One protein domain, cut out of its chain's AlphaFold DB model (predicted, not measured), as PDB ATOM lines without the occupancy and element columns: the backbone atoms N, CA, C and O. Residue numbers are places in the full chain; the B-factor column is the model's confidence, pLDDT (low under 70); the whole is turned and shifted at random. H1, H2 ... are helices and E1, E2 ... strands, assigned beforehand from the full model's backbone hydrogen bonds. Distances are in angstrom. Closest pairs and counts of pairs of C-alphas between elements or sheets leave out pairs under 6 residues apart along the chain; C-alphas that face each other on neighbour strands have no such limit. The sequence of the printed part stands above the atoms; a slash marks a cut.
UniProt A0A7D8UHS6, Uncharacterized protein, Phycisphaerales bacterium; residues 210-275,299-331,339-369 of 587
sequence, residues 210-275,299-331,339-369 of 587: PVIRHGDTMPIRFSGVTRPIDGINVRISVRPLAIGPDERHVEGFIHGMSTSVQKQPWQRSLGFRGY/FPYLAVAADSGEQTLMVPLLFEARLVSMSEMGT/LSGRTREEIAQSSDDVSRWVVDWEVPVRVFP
ATOM      1  N   PRO A 210     256.813 286.058 263.894       80.81
ATOM      2  CA  PRO A 210     258.256 285.815 263.985       80.81
ATOM      3  C   PRO A 210     259.000 286.915 264.758       80.81
ATOM      4  O   PRO A 210     260.167 286.747 265.097       80.81
ATOM      5  N   VAL A 211     258.355 288.054 265.027       80.19
ATOM      6  CA  VAL A 211     258.950 289.211 265.709       80.19
ATOM      7  C   VAL A 211     257.988 289.744 266.767       80.19
ATOM      8  O   VAL A 211     256.850 290.056 266.439       80.19
ATOM      9  N   ILE A 212     258.420 289.884 268.020       79.88
ATOM     10  CA  ILE A 212     257.598 290.430 269.120       79.88
ATOM     11  C   ILE A 212     258.412 291.425 269.961       79.88
ATOM     12  O   ILE A 212     259.640 291.414 269.910       79.88
ATOM     13  N   ARG A 213     257.766 292.301 270.738       79.25
ATOM     14  CA  ARG A 213     258.474 293.119 271.740       79.25
ATOM     15  C   ARG A 213     258.478 292.413 273.090       79.25
ATOM     16  O   ARG A 213     257.587 291.629 273.405       79.25
ATOM     17  N   HIS A 214     259.473 292.716 273.910       78.69
ATOM     18  CA  HIS A 214     259.570 292.206 275.267       78.69
ATOM     19  C   HIS A 214     258.343 292.637 276.086       78.69
ATOM     20  O   HIS A 214     258.125 293.829 276.326       78.69
ATOM     21  N   GLY A 215     257.584 291.655 276.579       74.44
ATOM     22  CA  GLY A 215     256.360 291.869 277.353       74.44
ATOM     23  C   GLY A 215     255.087 292.000 276.511       74.44
ATOM     24  O   GLY A 215     254.012 292.136 277.096       74.44
ATOM     25  N   ASP A 216     255.183 291.935 275.180       68.38
ATOM     26  CA  ASP A 216     254.008 291.816 274.320       68.38
ATOM     27  C   ASP A 216     253.443 290.389 274.352       68.38
ATOM     28  O   ASP A 216     254.122 289.399 274.647       68.38
ATOM     29  N   THR A 217     252.162 290.281 274.009       66.12
ATOM     30  CA  THR A 217     251.539 289.001 273.700       66.12
ATOM     31  C   THR A 217     251.931 288.560 272.294       66.12
ATOM     32  O   THR A 217     251.847 289.315 271.327       66.12
ATOM     33  N   MET A 218     252.370 287.312 272.176       70.50
ATOM     34  CA  MET A 218     252.535 286.606 270.922       70.50
ATOM     35  C   MET A 218     251.180 286.026 270.511       70.50
ATOM     36  O   MET A 218     250.672 285.112 271.171       70.50
ATOM     37  N   PRO A 219     250.565 286.538 269.437       68.31
ATOM     38  CA  PRO A 219     249.419 285.878 268.851       68.31
ATOM     39  C   PRO A 219     249.888 284.565 268.227       68.31
ATOM     40  O   PRO A 219     250.836 284.529 267.437       68.31
ATOM     41  N   ILE A 220     249.218 283.493 268.614       66.50
ATOM     42  CA  ILE A 220     249.367 282.168 268.037       66.50
ATOM     43  C   ILE A 220     248.080 281.936 267.254       66.50
ATOM     44  O   ILE A 220     246.996 282.230 267.742       66.50
ATOM     45  N   ARG A 221     248.180 281.464 266.022       69.62
ATOM     46  CA  ARG A 221     247.051 280.982 265.233       69.62
ATOM     47  C   ARG A 221     247.221 279.484 265.111       69.62
ATOM     48  O   ARG A 221     248.279 279.022 264.703       69.62
ATOM     49  N   PHE A 222     246.172 278.751 265.445       67.69
ATOM     50  CA  PHE A 222     246.093 277.335 265.130       67.69
ATOM     51  C   PHE A 222     245.374 277.209 263.790       67.69
ATOM     52  O   PHE A 222     244.203 277.571 263.690       67.69
ATOM     53  N   SER A 223     246.095 276.768 262.765       68.00
ATOM     54  CA  SER A 223     245.527 276.115 261.588       68.00
ATOM     55  C   SER A 223     245.670 274.606 261.761       68.00
ATOM     56  O   SER A 223     246.327 274.136 262.680       68.00
ATOM     57  N   GLY A 224     245.012 273.805 260.935       70.62
ATOM     58  CA  GLY A 224     245.238 272.368 260.975       70.62
ATOM     59  C   GLY A 224     244.350 271.598 260.027       70.62
ATOM     60  O   GLY A 224     243.308 272.091 259.585       70.62
ATOM     61  N   VAL A 225     244.784 270.386 259.696       76.56
ATOM     62  CA  VAL A 225     243.963 269.425 258.962       76.56
ATOM     63  C   VAL A 225     243.189 268.611 259.984       76.56
ATOM     64  O   VAL A 225     243.763 268.003 260.885       76.56
ATOM     65  N   THR A 226     241.868 268.606 259.837       81.56
ATOM     66  CA  THR A 226     240.991 267.782 260.664       81.56
ATOM     67  C   THR A 226     240.669 266.481 259.936       81.56
ATOM     68  O   THR A 226     240.279 266.489 258.767       81.56
ATOM     69  N   ARG A 227     240.843 265.354 260.628       90.12
ATOM     70  CA  ARG A 227     240.565 263.995 260.145       90.12
ATOM     71  C   ARG A 227     239.402 263.425 260.971       90.12
ATOM     72  O   ARG A 227     239.633 262.697 261.934       90.12
ATOM     73  N   PRO A 228     238.142 263.800 260.688       89.56
ATOM     74  CA  PRO A 228     236.998 263.385 261.500       89.56
ATOM     75  C   PRO A 228     236.870 261.861 261.567       89.56
ATOM     76  O   PRO A 228     237.143 261.168 260.589       89.56
ATOM     77  N   ILE A 229     236.411 261.357 262.709       92.69
ATOM     78  CA  ILE A 229     236.054 259.948 262.891       92.69
ATOM     79  C   ILE A 229     234.525 259.871 262.878       92.69
ATOM     80  O   ILE A 229     233.868 260.536 263.682       92.69
ATOM     81  N   ASP A 230     233.936 259.113 261.951       91.31
ATOM     82  CA  ASP A 230     232.475 259.070 261.834       91.31
ATOM     83  C   ASP A 230     231.850 258.436 263.084       91.31
ATOM     84  O   ASP A 230     232.409 257.532 263.696       91.31
ATOM     85  N   GLY A 231     230.681 258.932 263.496       88.75
ATOM     86  CA  GLY A 231     229.988 258.443 264.695       88.75
ATOM     87  C   GLY A 231     230.606 258.892 266.026       88.75
ATOM     88  O   GLY A 231     229.967 258.743 267.067       88.75
ATOM     89  N   ILE A 232     231.793 259.508 266.008       88.19
ATOM     90  CA  ILE A 232     232.485 259.985 267.204       88.19
ATOM     91  C   ILE A 232     232.536 261.508 267.199       88.19
ATOM     92  O   ILE A 232     233.157 262.135 266.345       88.19
ATOM     93  N   ASN A 233     231.921 262.119 268.209       85.75
ATOM     94  CA  ASN A 233     232.062 263.552 268.435       85.75
ATOM     95  C   ASN A 233     233.251 263.796 269.358       85.75
ATOM     96  O   ASN A 233     233.203 263.479 270.551       85.75
ATOM     97  N   VAL A 234     234.300 264.389 268.802       83.56
ATOM     98  CA  VAL A 234     235.488 264.763 269.559       83.56
ATOM     99  C   VAL A 234     235.456 266.266 269.792       83.56
ATOM    100  O   VAL A 234     235.402 267.065 268.854       83.56
ATOM    101  N   ARG A 235     235.483 266.654 271.064       83.38
ATOM    102  CA  ARG A 235     235.795 268.017 271.475       83.38
ATOM    103  C   ARG A 235     237.284 268.083 271.741       83.38
ATOM    104  O   ARG A 235     237.775 267.362 272.606       83.38
ATOM    105  N   ILE A 236     237.975 268.950 271.020       81.88
ATOM    106  CA  ILE A 236     239.403 269.159 271.204       81.88
ATOM    107  C   ILE A 236     239.594 270.529 271.807       81.88
ATOM    108  O   ILE A 236     239.130 271.533 271.258       81.88
ATOM    109  N   SER A 237     240.255 270.555 272.957       81.94
ATOM    110  CA  SER A 237     240.689 271.789 273.574       81.94
ATOM    111  C   SER A 237     242.193 271.909 273.606       81.94
ATOM    112  O   SER A 237     242.881 270.975 274.000       81.94
ATOM    113  N   VAL A 238     242.681 273.083 273.216       81.00
ATOM    114  CA  VAL A 238     244.106 273.410 273.211       81.00
ATOM    115  C   VAL A 238     244.337 274.517 274.222       81.00
ATOM    116  O   VAL A 238     243.621 275.526 274.225       81.00
ATOM    117  N   ARG A 239     245.312 274.312 275.103       81.50
ATOM    118  CA  ARG A 239     245.675 275.257 276.159       81.50
ATOM    119  C   ARG A 239     247.191 275.387 276.210       81.50
ATOM    120  O   ARG A 239     247.855 274.365 276.365       81.50
ATOM    121  N   PRO A 240     247.768 276.593 276.124       79.50
ATOM    122  CA  PRO A 240     249.150 276.752 276.535       79.50
ATOM    123  C   PRO A 240     249.308 276.389 278.012       79.50
ATOM    124  O   PRO A 240     248.424 276.650 278.825       79.50
ATOM    125  N   LEU A 241     250.426 275.749 278.336       80.44
ATOM    126  CA  LEU A 241     250.838 275.462 279.702       80.44
ATOM    127  C   LEU A 241     251.935 276.452 280.088       80.44
ATOM    128  O   LEU A 241     252.885 276.663 279.340       80.44
ATOM    129  N   ALA A 242     251.840 277.048 281.272       78.75
ATOM    130  CA  ALA A 242     252.989 277.717 281.870       78.75
ATOM    131  C   ALA A 242     253.746 276.673 282.689       78.75
ATOM    132  O   ALA A 242     253.226 276.186 283.688       78.75
ATOM    133  N   ILE A 243     254.939 276.279 282.250       77.75
ATOM    134  CA  ILE A 243     255.745 275.267 282.942       77.75
ATOM    135  C   ILE A 243     256.895 275.971 283.658       77.75
ATOM    136  O   ILE A 243     257.677 276.689 283.038       77.75
ATOM    137  N   GLY A 244     256.951 275.802 284.977       79.50
ATOM    138  CA  GLY A 244     258.000 276.344 285.826       79.50
ATOM    139  C   GLY A 244     259.343 275.636 285.620       79.50
ATOM    140  O   GLY A 244     259.416 274.595 284.968       79.50
ATOM    141  N   PRO A 245     260.430 276.171 286.204       78.81
ATOM    142  CA  PRO A 245     261.763 275.570 286.114       78.81
ATOM    143  C   PRO A 245     261.865 274.178 286.764       78.81
ATOM    144  O   PRO A 245     262.839 273.471 286.530       78.81
ATOM    145  N   ASP A 246     260.885 273.783 287.577       85.38
ATOM    146  CA  ASP A 246     260.736 272.456 288.180       85.38
ATOM    147  C   ASP A 246     259.832 271.512 287.362       85.38
ATOM    148  O   ASP A 246     259.383 270.490 287.877       85.38
ATOM    149  N   GLU A 247     259.540 271.870 286.106       83.88
ATOM    150  CA  GLU A 247     258.646 271.158 285.180       83.88
ATOM    151  C   GLU A 247     257.185 271.045 285.646       83.88
ATOM    152  O   GLU A 247     256.388 270.298 285.069       83.88
ATOM    153  N   ARG A 248     256.799 271.819 286.665       85.25
ATOM    154  CA  ARG A 248     255.424 271.853 287.161       85.25
ATOM    155  C   ARG A 248     254.634 272.962 286.499       85.25
ATOM    156  O   ARG A 248     255.136 274.061 286.267       85.25
ATOM    157  N   HIS A 249     253.367 272.684 286.218       80.94
ATOM    158  CA  HIS A 249     252.459 273.698 285.708       80.94
ATOM    159  C   HIS A 249     252.235 274.788 286.765       80.94
ATOM    160  O   HIS A 249     251.767 274.512 287.873       80.94
ATOM    161  N   VAL A 250     252.571 276.029 286.423       75.69
ATOM    162  CA  VAL A 250     252.323 277.214 287.243       75.69
ATOM    163  C   VAL A 250     250.973 277.774 286.819       75.69
ATOM    164  O   VAL A 250     250.717 277.937 285.630       75.69
ATOM    165  N   GLU A 251     250.089 278.024 287.782       61.38
ATOM    166  CA  GLU A 251     248.721 278.473 287.525       61.38
ATOM    167  C   GLU A 251     248.711 279.744 286.654       61.38
ATOM    168  O   GLU A 251     249.057 280.840 287.096       61.38
ATOM    169  N   GLY A 252     248.348 279.577 285.383       54.19
ATOM    170  CA  GLY A 252     248.136 280.655 284.430       54.19
ATOM    171  C   GLY A 252     246.661 280.724 284.073       54.19
ATOM    172  O   GLY A 252     246.053 279.713 283.717       54.19
ATOM    173  N   PHE A 253     246.068 281.916 284.149       44.19
ATOM    174  CA  PHE A 253     244.711 282.146 283.661       44.19
ATOM    175  C   PHE A 253     244.730 282.093 282.131       44.19
ATOM    176  O   PHE A 253     244.955 283.095 281.454       44.19
ATOM    177  N   ILE A 254     244.578 280.891 281.588       50.66
ATOM    178  CA  ILE A 254     244.669 280.634 280.157       50.66
ATOM    179  C   ILE A 254     243.304 280.143 279.693       50.66
ATOM    180  O   ILE A 254     242.840 279.061 280.062       50.66
ATOM    181  N   HIS A 255     242.637 280.960 278.880       50.62
ATOM    182  CA  HIS A 255     241.410 280.555 278.213       50.62
ATOM    183  C   HIS A 255     241.738 279.450 277.207       50.62
ATOM    184  O   HIS A 255     242.408 279.685 276.204       50.62
ATOM    185  N   GLY A 256     241.284 278.230 277.494       48.12
ATOM    186  CA  GLY A 256     241.359 277.127 276.548       48.12
ATOM    187  C   GLY A 256     240.394 277.340 275.392       48.12
ATOM    188  O   GLY A 256     239.257 277.768 275.593       48.12
ATOM    189  N   MET A 257     240.838 277.017 274.185       55.78
ATOM    190  CA  MET A 257     239.937 276.917 273.041       55.78
ATOM    191  C   MET A 257     239.264 275.560 273.068       55.78
ATOM    192  O   MET A 257     239.862 274.609 273.547       55.78
ATOM    193  N   SER A 258     238.039 275.454 272.568       51.34
ATOM    194  CA  SER A 258     237.348 274.177 272.415       51.34
ATOM    195  C   SER A 258     236.672 274.169 271.055       51.34
ATOM    196  O   SER A 258     235.680 274.872 270.866       51.34
ATOM    197  N   THR A 259     237.174 273.349 270.141       53.97
ATOM    198  CA  THR A 259     236.515 273.070 268.864       53.97
ATOM    199  C   THR A 259     235.832 271.705 268.937       53.97
ATOM    200  O   THR A 259     236.308 270.794 269.618       53.97
ATOM    201  N   SER A 260     234.668 271.566 268.305       53.66
ATOM    202  CA  SER A 260     233.982 270.278 268.170       53.66
ATOM    203  C   SER A 260     234.020 269.850 266.714       53.66
ATOM    204  O   SER A 260     233.464 270.543 265.860       53.66
ATOM    205  N   VAL A 261     234.631 268.699 266.445       56.09
ATOM    206  CA  VAL A 261     234.646 268.109 265.107       56.09
ATOM    207  C   VAL A 261     233.341 267.335 264.928       56.09
ATOM    208  O   VAL A 261     233.093 266.371 265.654       56.09
ATOM    209  N   GLN A 262     232.493 267.775 263.992       63.22
ATOM    210  CA  GLN A 262     231.201 267.146 263.720       63.22
ATOM    211  C   GLN A 262     230.997 266.887 262.224       63.22
ATOM    212  O   GLN A 262     231.076 267.799 261.402       63.22
ATOM    213  N   LYS A 263     230.598 265.658 261.885       54.03
ATOM    214  CA  LYS A 263     229.954 265.345 260.606       54.03
ATOM    215  C   LYS A 263     228.442 265.281 260.820       54.03
ATOM    216  O   LYS A 263     227.925 264.343 261.421       54.03
ATOM    217  N   GLN A 264     227.725 266.313 260.384       50.41
ATOM    218  CA  GLN A 264     226.260 266.323 260.413       50.41
ATOM    219  C   GLN A 264     225.732 265.418 259.281       50.41
ATOM    220  O   GLN A 264     226.173 265.590 258.144       50.41
ATOM    221  N   PRO A 265     224.764 264.513 259.527       39.88
ATOM    222  CA  PRO A 265     224.271 263.569 258.515       39.88
ATOM    223  C   PRO A 265     223.745 264.219 257.223       39.88
ATOM    224  O   PRO A 265     223.733 263.589 256.171       39.88
ATOM    225  N   TRP A 266     223.290 265.477 257.291       39.75
ATOM    226  CA  TRP A 266     222.725 266.216 256.157       39.75
ATOM    227  C   TRP A 266     223.681 267.221 255.506       39.75
ATOM    228  O   TRP A 266     223.331 267.802 254.478       39.75
ATOM    229  N   GLN A 267     224.865 267.470 256.074       37.94
ATOM    230  CA  GLN A 267     225.828 268.373 255.447       37.94
ATOM    231  C   GLN A 267     226.759 267.587 254.519       37.94
ATOM    232  O   GLN A 267     227.394 266.617 254.922       37.94
ATOM    233  N   ARG A 268     226.875 268.038 253.262       31.70
ATOM    234  CA  ARG A 268     227.882 267.520 252.314       31.70
ATOM    235  C   ARG A 268     229.310 267.988 252.644       31.70
ATOM    236  O   ARG A 268     230.253 267.494 252.041       31.70
ATOM    237  N   SER A 269     229.460 268.918 253.586       35.19
ATOM    238  CA  SER A 269     230.725 269.459 254.090       35.19
ATOM    239  C   SER A 269     230.718 269.471 255.620       35.19
ATOM    240  O   SER A 269     229.670 269.678 256.226       35.19
ATOM    241  N   LEU A 270     231.876 269.280 256.254       39.78
ATOM    242  CA  LEU A 270     232.029 269.407 257.708       39.78
ATOM    243  C   LEU A 270     231.585 270.803 258.170       39.78
ATOM    244  O   LEU A 270     231.948 271.810 257.561       39.78
ATOM    245  N   GLY A 271     230.779 270.857 259.230       34.16
ATOM    246  CA  GLY A 271     230.352 272.089 259.879       34.16
ATOM    247  C   GLY A 271     230.875 272.114 261.307       34.16
ATOM    248  O   GLY A 271     230.586 271.214 262.089       34.16
ATOM    249  N   PHE A 272     231.635 273.148 261.647       41.53
ATOM    250  CA  PHE A 272     232.180 273.361 262.983       41.53
ATOM    251  C   PHE A 272     231.308 274.359 263.753       41.53
ATOM    252  O   PHE A 272     230.770 275.312 263.185       41.53
ATOM    253  N   ARG A 273     231.164 274.152 265.066       37.34
ATOM    254  CA  ARG A 273     230.564 275.123 265.993       37.34
ATOM    255  C   ARG A 273     231.569 275.454 267.090       37.34
ATOM    256  O   ARG A 273     231.702 274.708 268.055       37.34
ATOM    257  N   GLY A 274     232.255 276.584 266.952       35.69
ATOM    258  CA  GLY A 274     232.972 277.195 268.067       35.69
ATOM    259  C   GLY A 274     232.000 277.963 268.962       35.69
ATOM    260  O   GLY A 274     231.146 278.696 268.467       35.69
ATOM    261  N   TYR A 275     232.129 277.808 270.279       33.97
ATOM    262  CA  TYR A 275     231.485 278.684 271.256       33.97
ATOM    263  C   TYR A 275     232.574 279.534 271.913       33.97
ATOM    264  O   TYR A 275     233.316 279.036 272.760       33.97
ATOM    265  N   PHE A 299     242.418 282.106 267.390       48.72
ATOM    266  CA  PHE A 299     243.494 282.986 267.875       48.72
ATOM    267  C   PHE A 299     243.625 282.999 269.411       48.72
ATOM    268  O   PHE A 299     242.955 283.792 270.076       48.72
ATOM    269  N   PRO A 300     244.486 282.169 270.017       55.69
ATOM    270  CA  PRO A 300     244.922 282.377 271.391       55.69
ATOM    271  C   PRO A 300     246.104 283.355 271.475       55.69
ATOM    272  O   PRO A 300     246.979 283.409 270.611       55.69
ATOM    273  N   TYR A 301     246.149 284.109 272.572       57.41
ATOM    274  CA  TYR A 301     247.249 285.015 272.893       57.41
ATOM    275  C   TYR A 301     248.141 284.391 273.961       57.41
ATOM    276  O   TYR A 301     247.663 284.053 275.043       57.41
ATOM    277  N   LEU A 302     249.440 284.272 273.681       61.84
ATOM    278  CA  LEU A 302     250.439 283.856 274.661       61.84
ATOM    279  C   LEU A 302     251.280 285.065 275.065       61.84
ATOM    280  O   LEU A 302     251.985 285.621 274.234       61.84
ATOM    281  N   ALA A 303     251.250 285.486 276.328       61.00
ATOM    282  CA  ALA A 303     252.220 286.467 276.814       61.00
ATOM    283  C   ALA A 303     253.589 285.792 276.944       61.00
ATOM    284  O   ALA A 303     253.729 284.841 277.712       61.00
ATOM    285  N   VAL A 304     254.588 286.272 276.202       62.91
ATOM    286  CA  VAL A 304     255.948 285.739 276.297       62.91
ATOM    287  C   VAL A 304     256.815 286.747 277.042       62.91
ATOM    288  O   VAL A 304     257.044 287.863 276.578       62.91
ATOM    289  N   ALA A 305     257.329 286.334 278.198       66.12
ATOM    290  CA  ALA A 305     258.444 287.007 278.849       66.12
ATOM    291  C   ALA A 305     259.734 286.323 278.391       66.12
ATOM    292  O   ALA A 305     260.030 285.213 278.827       66.12
ATOM    293  N   ALA A 306     260.466 286.952 277.477       73.12
ATOM    294  CA  ALA A 306     261.738 286.435 277.000       73.12
ATOM    295  C   ALA A 306     262.692 287.588 276.688       73.12
ATOM    296  O   ALA A 306     262.243 288.669 276.302       73.12
ATOM    297  N   ASP A 307     263.992 287.364 276.877       81.50
ATOM    298  CA  ASP A 307     265.023 288.387 276.696       81.50
ATOM    299  C   ASP A 307     265.072 288.880 275.243       81.50
ATOM    300  O   ASP A 307     264.673 288.174 274.318       81.50
ATOM    301  N   SER A 308     265.559 290.101 275.013       81.19
ATOM    302  CA  SER A 308     265.709 290.623 273.651       81.19
ATOM    303  C   SER A 308     266.760 289.838 272.855       81.19
ATOM    304  O   SER A 308     267.856 289.602 273.360       81.19
ATOM    305  N   GLY A 309     266.470 289.517 271.596       86.56
ATOM    306  CA  GLY A 309     267.348 288.768 270.696       86.56
ATOM    307  C   GLY A 309     266.591 287.755 269.836       86.56
ATOM    308  O   GLY A 309     265.368 287.641 269.912       86.56
ATOM    309  N   GLU A 310     267.318 287.026 268.993       87.44
ATOM    310  CA  GLU A 310     266.787 285.837 268.317       87.44
ATOM    311  C   GLU A 310     266.802 284.654 269.279       87.44
ATOM    312  O   GLU A 310     267.845 284.325 269.844       87.44
ATOM    313  N   GLN A 311     265.654 284.012 269.458       88.12
ATOM    314  CA  GLN A 311     265.524 282.840 270.311       88.12
ATOM    315  C   GLN A 311     264.416 281.917 269.818       88.12
ATOM    316  O   GLN A 311     263.441 282.349 269.207       88.12
ATOM    317  N   THR A 312     264.550 280.636 270.131       87.62
ATOM    318  CA  THR A 312     263.474 279.662 269.957       87.62
ATOM    319  C   THR A 312     262.769 279.508 271.293       87.62
ATOM    320  O   THR A 312     263.375 279.071 272.270       87.62
ATOM    321  N   LEU A 313     261.500 279.899 271.350       84.50
ATOM    322  CA  LEU A 313     260.675 279.699 272.535       84.50
ATOM    323  C   LEU A 313     260.099 278.292 272.513       84.50
ATOM    324  O   LEU A 313     259.539 277.872 271.503       84.50
ATOM    325  N   MET A 314     260.169 277.606 273.647       85.31
ATOM    326  CA  MET A 314     259.420 276.374 273.860       85.31
ATOM    327  C   MET A 314     258.040 276.737 274.392       85.31
ATOM    328  O   MET A 314     257.917 277.237 275.512       85.31
ATOM    329  N   VAL A 315     257.002 276.496 273.598       84.44
ATOM    330  CA  VAL A 315     255.612 276.701 274.008       84.44
ATOM    331  C   VAL A 315     254.980 275.331 274.242       84.44
ATOM    332  O   VAL A 315     254.588 274.678 273.274       84.44
ATOM    333  N   PRO A 316     254.885 274.858 275.497       84.12
ATOM    334  CA  PRO A 316     254.202 273.610 275.784       84.12
ATOM    335  C   PRO A 316     252.693 273.821 275.662       84.12
ATOM    336  O   PRO A 316     252.108 274.712 276.281       84.12
ATOM    337  N   LEU A 317     252.052 272.984 274.856       84.56
ATOM    338  CA  LEU A 317     250.624 273.037 274.580       84.56
ATOM    339  C   LEU A 317     249.976 271.751 275.060       84.56
ATOM    340  O   LEU A 317     250.330 270.664 274.611       84.56
ATOM    341  N   LEU A 318     249.009 271.880 275.960       85.94
ATOM    342  CA  LEU A 318     248.129 270.795 276.350       85.94
ATOM    343  C   LEU A 318     246.992 270.683 275.343       85.94
ATOM    344  O   LEU A 318     246.150 271.576 275.231       85.94
ATOM    345  N   PHE A 319     246.947 269.547 274.672       83.88
ATOM    346  CA  PHE A 319     245.800 269.105 273.909       83.88
ATOM    347  C   PHE A 319     244.972 268.168 274.783       83.88
ATOM    348  O   PHE A 319     245.494 267.222 275.375       83.88
ATOM    349  N   GLU A 320     243.676 268.434 274.872       83.88
ATOM    350  CA  GLU A 320     242.707 267.540 275.494       83.88
ATOM    351  C   GLU A 320     241.667 267.164 274.439       83.88
ATOM    352  O   GLU A 320     240.893 268.015 274.000       83.88
ATOM    353  N   ALA A 321     241.636 265.896 274.039       83.88
ATOM    354  CA  ALA A 321     240.560 265.340 273.234       83.88
ATOM    355  C   ALA A 321     239.588 264.600 274.152       83.88
ATOM    356  O   ALA A 321     239.958 263.660 274.862       83.88
ATOM    357  N   ARG A 322     238.328 265.033 274.139       83.62
ATOM    358  CA  ARG A 322     237.253 264.427 274.919       83.62
ATOM    359  C   ARG A 322     236.136 263.968 274.000       83.62
ATOM    360  O   ARG A 322     235.646 264.736 273.169       83.62
ATOM    361  N   LEU A 323     235.694 262.734 274.207       83.62
ATOM    362  CA  LEU A 323     234.447 262.253 273.633       83.62
ATOM    363  C   LEU A 323     233.291 262.996 274.296       83.62
ATOM    364  O   LEU A 323     233.158 262.981 275.519       83.62
ATOM    365  N   VAL A 324     232.476 263.681 273.501       82.62
ATOM    366  CA  VAL A 324     231.327 264.433 274.013       82.62
ATOM    367  C   VAL A 324     230.035 263.836 273.492       82.62
ATOM    368  O   VAL A 324     229.880 263.572 272.299       82.62
ATOM    369  N   SER A 325     229.069 263.647 274.386       80.56
ATOM    370  CA  SER A 325     227.710 263.338 273.953       80.56
ATOM    371  C   SER A 325     227.080 264.562 273.276       80.56
ATOM    372  O   SER A 325     227.430 265.710 273.562       80.56
ATOM    373  N   MET A 326     226.091 264.335 272.407       70.38
ATOM    374  CA  MET A 326     225.336 265.423 271.762       70.38
ATOM    375  C   MET A 326     224.706 266.386 272.784       70.38
ATOM    376  O   MET A 326     224.628 267.587 272.538       70.38
ATOM    377  N   SER A 327     224.292 265.882 273.952       74.38
ATOM    378  CA  SER A 327     223.730 266.689 275.040       74.38
ATOM    379  C   SER A 327     224.743 267.613 275.724       74.38
ATOM    380  O   SER A 327     224.357 268.658 276.240       74.38
ATOM    381  N   GLU A 328     226.035 267.278 275.711       71.44
ATOM    382  CA  GLU A 328     227.105 268.058 276.361       71.44
ATOM    383  C   GLU A 328     227.722 269.123 275.437       71.44
ATOM    384  O   GLU A 328     228.594 269.904 275.846       71.44
ATOM    385  N   MET A 329     227.280 269.192 274.176       63.22
ATOM    386  CA  MET A 329     227.814 270.155 273.210       63.22
ATOM    387  C   MET A 329     227.514 271.615 273.585       63.22
ATOM    388  O   MET A 329     228.331 272.481 273.285       63.22
ATOM    389  N   GLY A 330     226.407 271.886 274.285       61.06
ATOM    390  CA  GLY A 330     226.003 273.242 274.686       61.06
ATOM    391  C   GLY A 330     226.524 273.708 276.049       61.06
ATOM    392  O   GLY A 330     226.409 274.885 276.384       61.06
ATOM    393  N   THR A 331     227.090 272.814 276.860       57.97
ATOM    394  CA  THR A 331     227.617 273.180 278.178       57.97
ATOM    395  C   THR A 331     229.063 273.640 278.051       57.97
ATOM    396  O   THR A 331     229.939 272.842 277.713       57.97
ATOM    397  N   LEU A 339     245.282 271.680 287.330       80.19
ATOM    398  CA  LEU A 339     246.536 271.120 286.838       80.19
ATOM    399  C   LEU A 339     247.735 271.774 287.535       80.19
ATOM    400  O   LEU A 339     248.868 271.367 287.297       80.19
ATOM    401  N   SER A 340     247.508 272.792 288.369       81.44
ATOM    402  CA  SER A 340     248.566 273.544 289.036       81.44
ATOM    403  C   SER A 340     249.384 272.628 289.937       81.44
ATOM    404  O   SER A 340     248.857 271.785 290.662       81.44
ATOM    405  N   GLY A 341     250.704 272.771 289.866       85.62
ATOM    406  CA  GLY A 341     251.643 271.955 290.628       85.62
ATOM    407  C   GLY A 341     251.841 270.529 290.108       85.62
ATOM    408  O   GLY A 341     252.673 269.825 290.681       85.62
ATOM    409  N   ARG A 342     251.141 270.109 289.043       88.06
ATOM    410  CA  ARG A 342     251.357 268.803 288.405       88.06
ATOM    411  C   ARG A 342     252.496 268.852 287.393       88.06
ATOM    412  O   ARG A 342     252.675 269.870 286.719       88.06
ATOM    413  N   THR A 343     253.241 267.758 287.269       89.12
ATOM    414  CA  THR A 343     254.252 267.583 286.212       89.12
ATOM    415  C   THR A 343     253.609 267.242 284.866       89.12
ATOM    416  O   THR A 343     252.416 266.939 284.777       89.12
ATOM    417  N   ARG A 344     254.409 267.257 283.794       83.38
ATOM    418  CA  ARG A 344     253.978 266.850 282.447       83.38
ATOM    419  C   ARG A 344     253.434 265.420 282.418       83.38
ATOM    420  O   ARG A 344     252.353 265.201 281.873       83.38
ATOM    421  N   GLU A 345     254.137 264.466 283.033       85.19
ATOM    422  CA  GLU A 345     253.681 263.074 283.117       85.19
ATOM    423  C   GLU A 345     252.376 262.955 283.906       85.19
ATOM    424  O   GLU A 345     251.461 262.257 283.473       85.19
ATOM    425  N   GLU A 346     252.254 263.669 285.028       87.56
ATOM    426  CA  GLU A 346     251.037 263.656 285.843       87.56
ATOM    427  C   GLU A 346     249.840 264.229 285.076       87.56
ATOM    428  O   GLU A 346     248.735 263.699 285.184       87.56
ATOM    429  N   ILE A 347     250.032 265.285 284.275       83.94
ATOM    430  CA  ILE A 347     248.980 265.846 283.416       83.94
ATOM    431  C   ILE A 347     248.578 264.835 282.336       83.94
ATOM    432  O   ILE A 347     247.380 264.584 282.176       83.94
ATOM    433  N   ALA A 348     249.541 264.218 281.647       79.12
ATOM    434  CA  ALA A 348     249.274 263.221 280.608       79.12
ATOM    435  C   ALA A 348     248.536 261.978 281.149       79.12
ATOM    436  O   ALA A 348     247.703 261.410 280.453       79.12
ATOM    437  N   GLN A 349     248.779 261.596 282.406       81.50
ATOM    438  CA  GLN A 349     248.160 260.429 283.055       81.50
ATOM    439  C   GLN A 349     246.819 260.730 283.759       81.50
ATOM    440  O   GLN A 349     246.195 259.831 284.313       81.50
ATOM    441  N   SER A 350     246.361 261.987 283.798       72.12
ATOM    442  CA  SER A 350     245.338 262.434 284.764       72.12
ATOM    443  C   SER A 350     243.856 262.204 284.407       72.12
ATOM    444  O   SER A 350     243.001 262.851 285.021       72.12
ATOM    445  N   SER A 351     243.491 261.349 283.446       65.12
ATOM    446  CA  SER A 351     242.070 261.051 283.181       65.12
ATOM    447  C   SER A 351     241.846 259.817 282.316       65.12
ATOM    448  O   SER A 351     242.400 259.733 281.228       65.12
ATOM    449  N   ASP A 352     240.907 258.967 282.732       64.06
ATOM    450  CA  ASP A 352     240.487 257.786 281.965       64.06
ATOM    451  C   ASP A 352     239.608 258.162 280.750       64.06
ATOM    452  O   ASP A 352     239.706 257.544 279.694       64.06
ATOM    453  N   ASP A 353     238.804 259.232 280.851       64.56
ATOM    454  CA  ASP A 353     237.851 259.642 279.794       64.56
ATOM    455  C   ASP A 353     238.357 260.767 278.861       64.56
ATOM    456  O   ASP A 353     237.624 261.256 277.994       64.56
ATOM    457  N   VAL A 354     239.589 261.247 279.065       68.31
ATOM    458  CA  VAL A 354     240.151 262.382 278.317       68.31
ATOM    459  C   VAL A 354     241.555 262.027 277.874       68.31
ATOM    460  O   VAL A 354     242.460 261.900 278.692       68.31
ATOM    461  N   SER A 355     241.746 261.931 276.564       75.44
ATOM    462  CA  SER A 355     243.080 261.811 275.993       75.44
ATOM    463  C   SER A 355     243.769 263.163 276.100       75.44
ATOM    464  O   SER A 355     243.404 264.113 275.404       75.44
ATOM    465  N   ARG A 356     244.733 263.260 277.017       83.19
ATOM    466  CA  ARG A 356     245.579 264.439 277.195       83.19
ATOM    467  C   ARG A 356     246.962 264.164 276.643       83.19
ATOM    468  O   ARG A 356     247.554 263.132 276.945       83.19
ATOM    469  N   TRP A 357     247.505 265.105 275.887       84.12
ATOM    470  CA  TRP A 357     248.912 265.075 275.516       84.12
ATOM    471  C   TRP A 357     249.491 266.476 275.497       84.12
ATOM    472  O   TRP A 357     248.805 267.452 275.199       84.12
ATOM    473  N   VAL A 358     250.769 266.564 275.850       83.88
ATOM    474  CA  VAL A 358     251.525 267.810 275.783       83.88
ATOM    475  C   VAL A 358     252.401 267.755 274.542       83.88
ATOM    476  O   VAL A 358     253.116 266.777 274.332       83.88
ATOM    477  N   VAL A 359     252.324 268.792 273.715       84.44
ATOM    478  CA  VAL A 359     253.224 268.999 272.580       84.44
ATOM    479  C   VAL A 359     254.111 270.183 272.908       84.44
ATOM    480  O   VAL A 359     253.613 271.270 273.204       84.44
ATOM    481  N   ASP A 360     255.419 269.969 272.858       85.50
ATOM    482  CA  ASP A 360     256.391 271.048 272.913       85.50
ATOM    483  C   ASP A 360     256.552 271.634 271.517       85.50
ATOM    484  O   ASP A 360     256.991 270.946 270.595       85.50
ATOM    485  N   TRP A 361     256.181 272.902 271.364       85.06
ATOM    486  CA  TRP A 361     256.335 273.600 270.101       85.06
ATOM    487  C   TRP A 361     257.547 274.524 270.138       85.06
ATOM    488  O   TRP A 361     257.656 275.376 271.020       85.06
ATOM    489  N   GLU A 362     258.430 274.385 269.151       88.56
ATOM    490  CA  GLU A 362     259.552 275.293 268.922       88.56
ATOM    491  C   GLU A 362     259.100 276.493 268.090       88.56
ATOM    492  O   GLU A 362     258.772 276.369 266.910       88.56
ATOM    493  N   VAL A 363     259.052 277.666 268.717       85.56
ATOM    494  CA  VAL A 363     258.587 278.903 268.090       85.56
ATOM    495  C   VAL A 363     259.776 279.849 267.910       85.56
ATOM    496  O   VAL A 363     260.164 280.527 268.868       85.56
ATOM    497  N   PRO A 364     260.394 279.909 266.717       86.69
ATOM    498  CA  PRO A 364     261.483 280.841 266.462       86.69
ATOM    499  C   PRO A 364     260.948 282.275 266.457       86.69
ATOM    500  O   PRO A 364     260.116 282.640 265.627       86.69
ATOM    501  N   VAL A 365     261.434 283.115 267.367       84.69
ATOM    502  CA  VAL A 365     261.056 284.528 267.436       84.69
ATOM    503  C   VAL A 365     262.270 285.429 267.596       84.69
ATOM    504  O   VAL A 365     263.276 285.085 268.213       84.69
ATOM    505  N   ARG A 366     262.143 286.651 267.093       84.69
ATOM    506  CA  ARG A 366     263.037 287.755 267.418       84.69
ATOM    507  C   ARG A 366     262.327 288.696 268.384       84.69
ATOM    508  O   ARG A 366     261.305 289.284 268.032       84.69
ATOM    509  N   VAL A 367     262.856 288.831 269.596       84.69
ATOM    510  CA  VAL A 367     262.293 289.695 270.638       84.69
ATOM    511  C   VAL A 367     263.049 291.015 270.686       84.69
ATOM    512  O   VAL A 367     264.265 291.035 270.852       84.69
ATOM    513  N   PHE A 368     262.346 292.132 270.552       81.56
ATOM    514  CA  PHE A 368     262.929 293.469 270.670       81.56
ATOM    515  C   PHE A 368     262.768 294.024 272.093       81.56
ATOM    516  O   PHE A 368     261.780 293.699 272.755       81.56
ATOM    517  N   PRO A 369     263.686 294.880 272.583       81.06
ATOM    518  CA  PRO A 369     263.485 295.618 273.829       81.06
ATOM    519  C   PRO A 369     262.151 296.372 273.841       81.06
ATOM    520  O   PRO A 369     261.670 296.827 272.802       81.06
TER     521      PRO A 369
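What this domain is: This is residues 210 to 275, 299 to 331 and 339 to 369 of the 587 residues of an uncharacterized protein of Phycisphaerales bacterium (UniProt A0A7D8UHS6). A long, strongly twisted sheet, E1 E7 E6 E3 E4, curls like part of a barrel, and the strand E2 runs across its open side, so loosely that it is no closed barrel. The long antiparallel pair E6 and E7 makes the length, the little strand E5 pairs with E2, and the short helix H1 sits over E7 near its first residues. The printed part has 130 residues, with seven named strands and one named helix in the order E1 E2 E3 E4 E5 E6 H1 E7; the larger sheet is mixed, the pair E2 and E5 antiparallel. The class is mostly strand, with under half of the residues in named elements. The whole is elongated, 53 by 32 by 22 A, and only just loose, close to compact, with a radius of gyration of the C-alphas of 17.0 A.

Where its parts are: Find C-alpha 211 at (258.950, 289.211, 265.709), where E1 begins, residues 211 to 213. E2, residues 217 to 226, covers 27.0 A. E3, residues 234 to 240, covers 19.5 A, and E4, residues 257 to 261, 13.0 A. After the first cut come E5, residues 301 to 303, and E6, residues 309 to 323, which runs 42.4 A from C-alpha 309 at (267.348, 288.768, 270.696). After the second cut look for H1, residues 344 to 348. E7, residues 354 to 368, covers 39.3 A, bends by 58 degrees at residue 364 and ends with C-alpha 368 at (262.929, 293.469, 270.670).

How they stand to each other: Start at the edge strand E1, parallel to E7, with N 212 and O 366 2.9 A apart. E7 is antiparallel to E6 at 160 degrees; look at N 317 and O 359, 2.8 A. E6 is antiparallel to E3 at 152 degrees, with N 320 and O 237 at 2.8 A. E3 and the other edge strand, E4, form a hairpin; N 259 and O 236 are 2.9 A apart. In the second sheet, N 218 of E2 and O 302 of E5 are 2.7 A apart. E2 is apart from E6 and E7; its closest C-alphas to E4 are Thr 226 and Val 261, 7.8 A. H1 is on the larger sheet at a height of 6.6 A, only just over E7, with 3 of its 5 C-alphas falling on that strand; the closest C-alphas are Ala 348 and Arg 356, 5.2 A. In H1 every O i to N i+4 pair is within hydrogen-bond range.

The domain as a whole: The C-alphas of Trp 266 and Pro 369, the two farthest apart, are 53.3 A apart. Residues 276 to 298 are not printed, a gap of 13.2 A, nor are 332 to 338, a gap of 20.9 A. The link from E3 to E4 is long, 16 residues. The mean pLDDT of the printed part is 72.4, and 46 residues are under 70, among them 251 to 275.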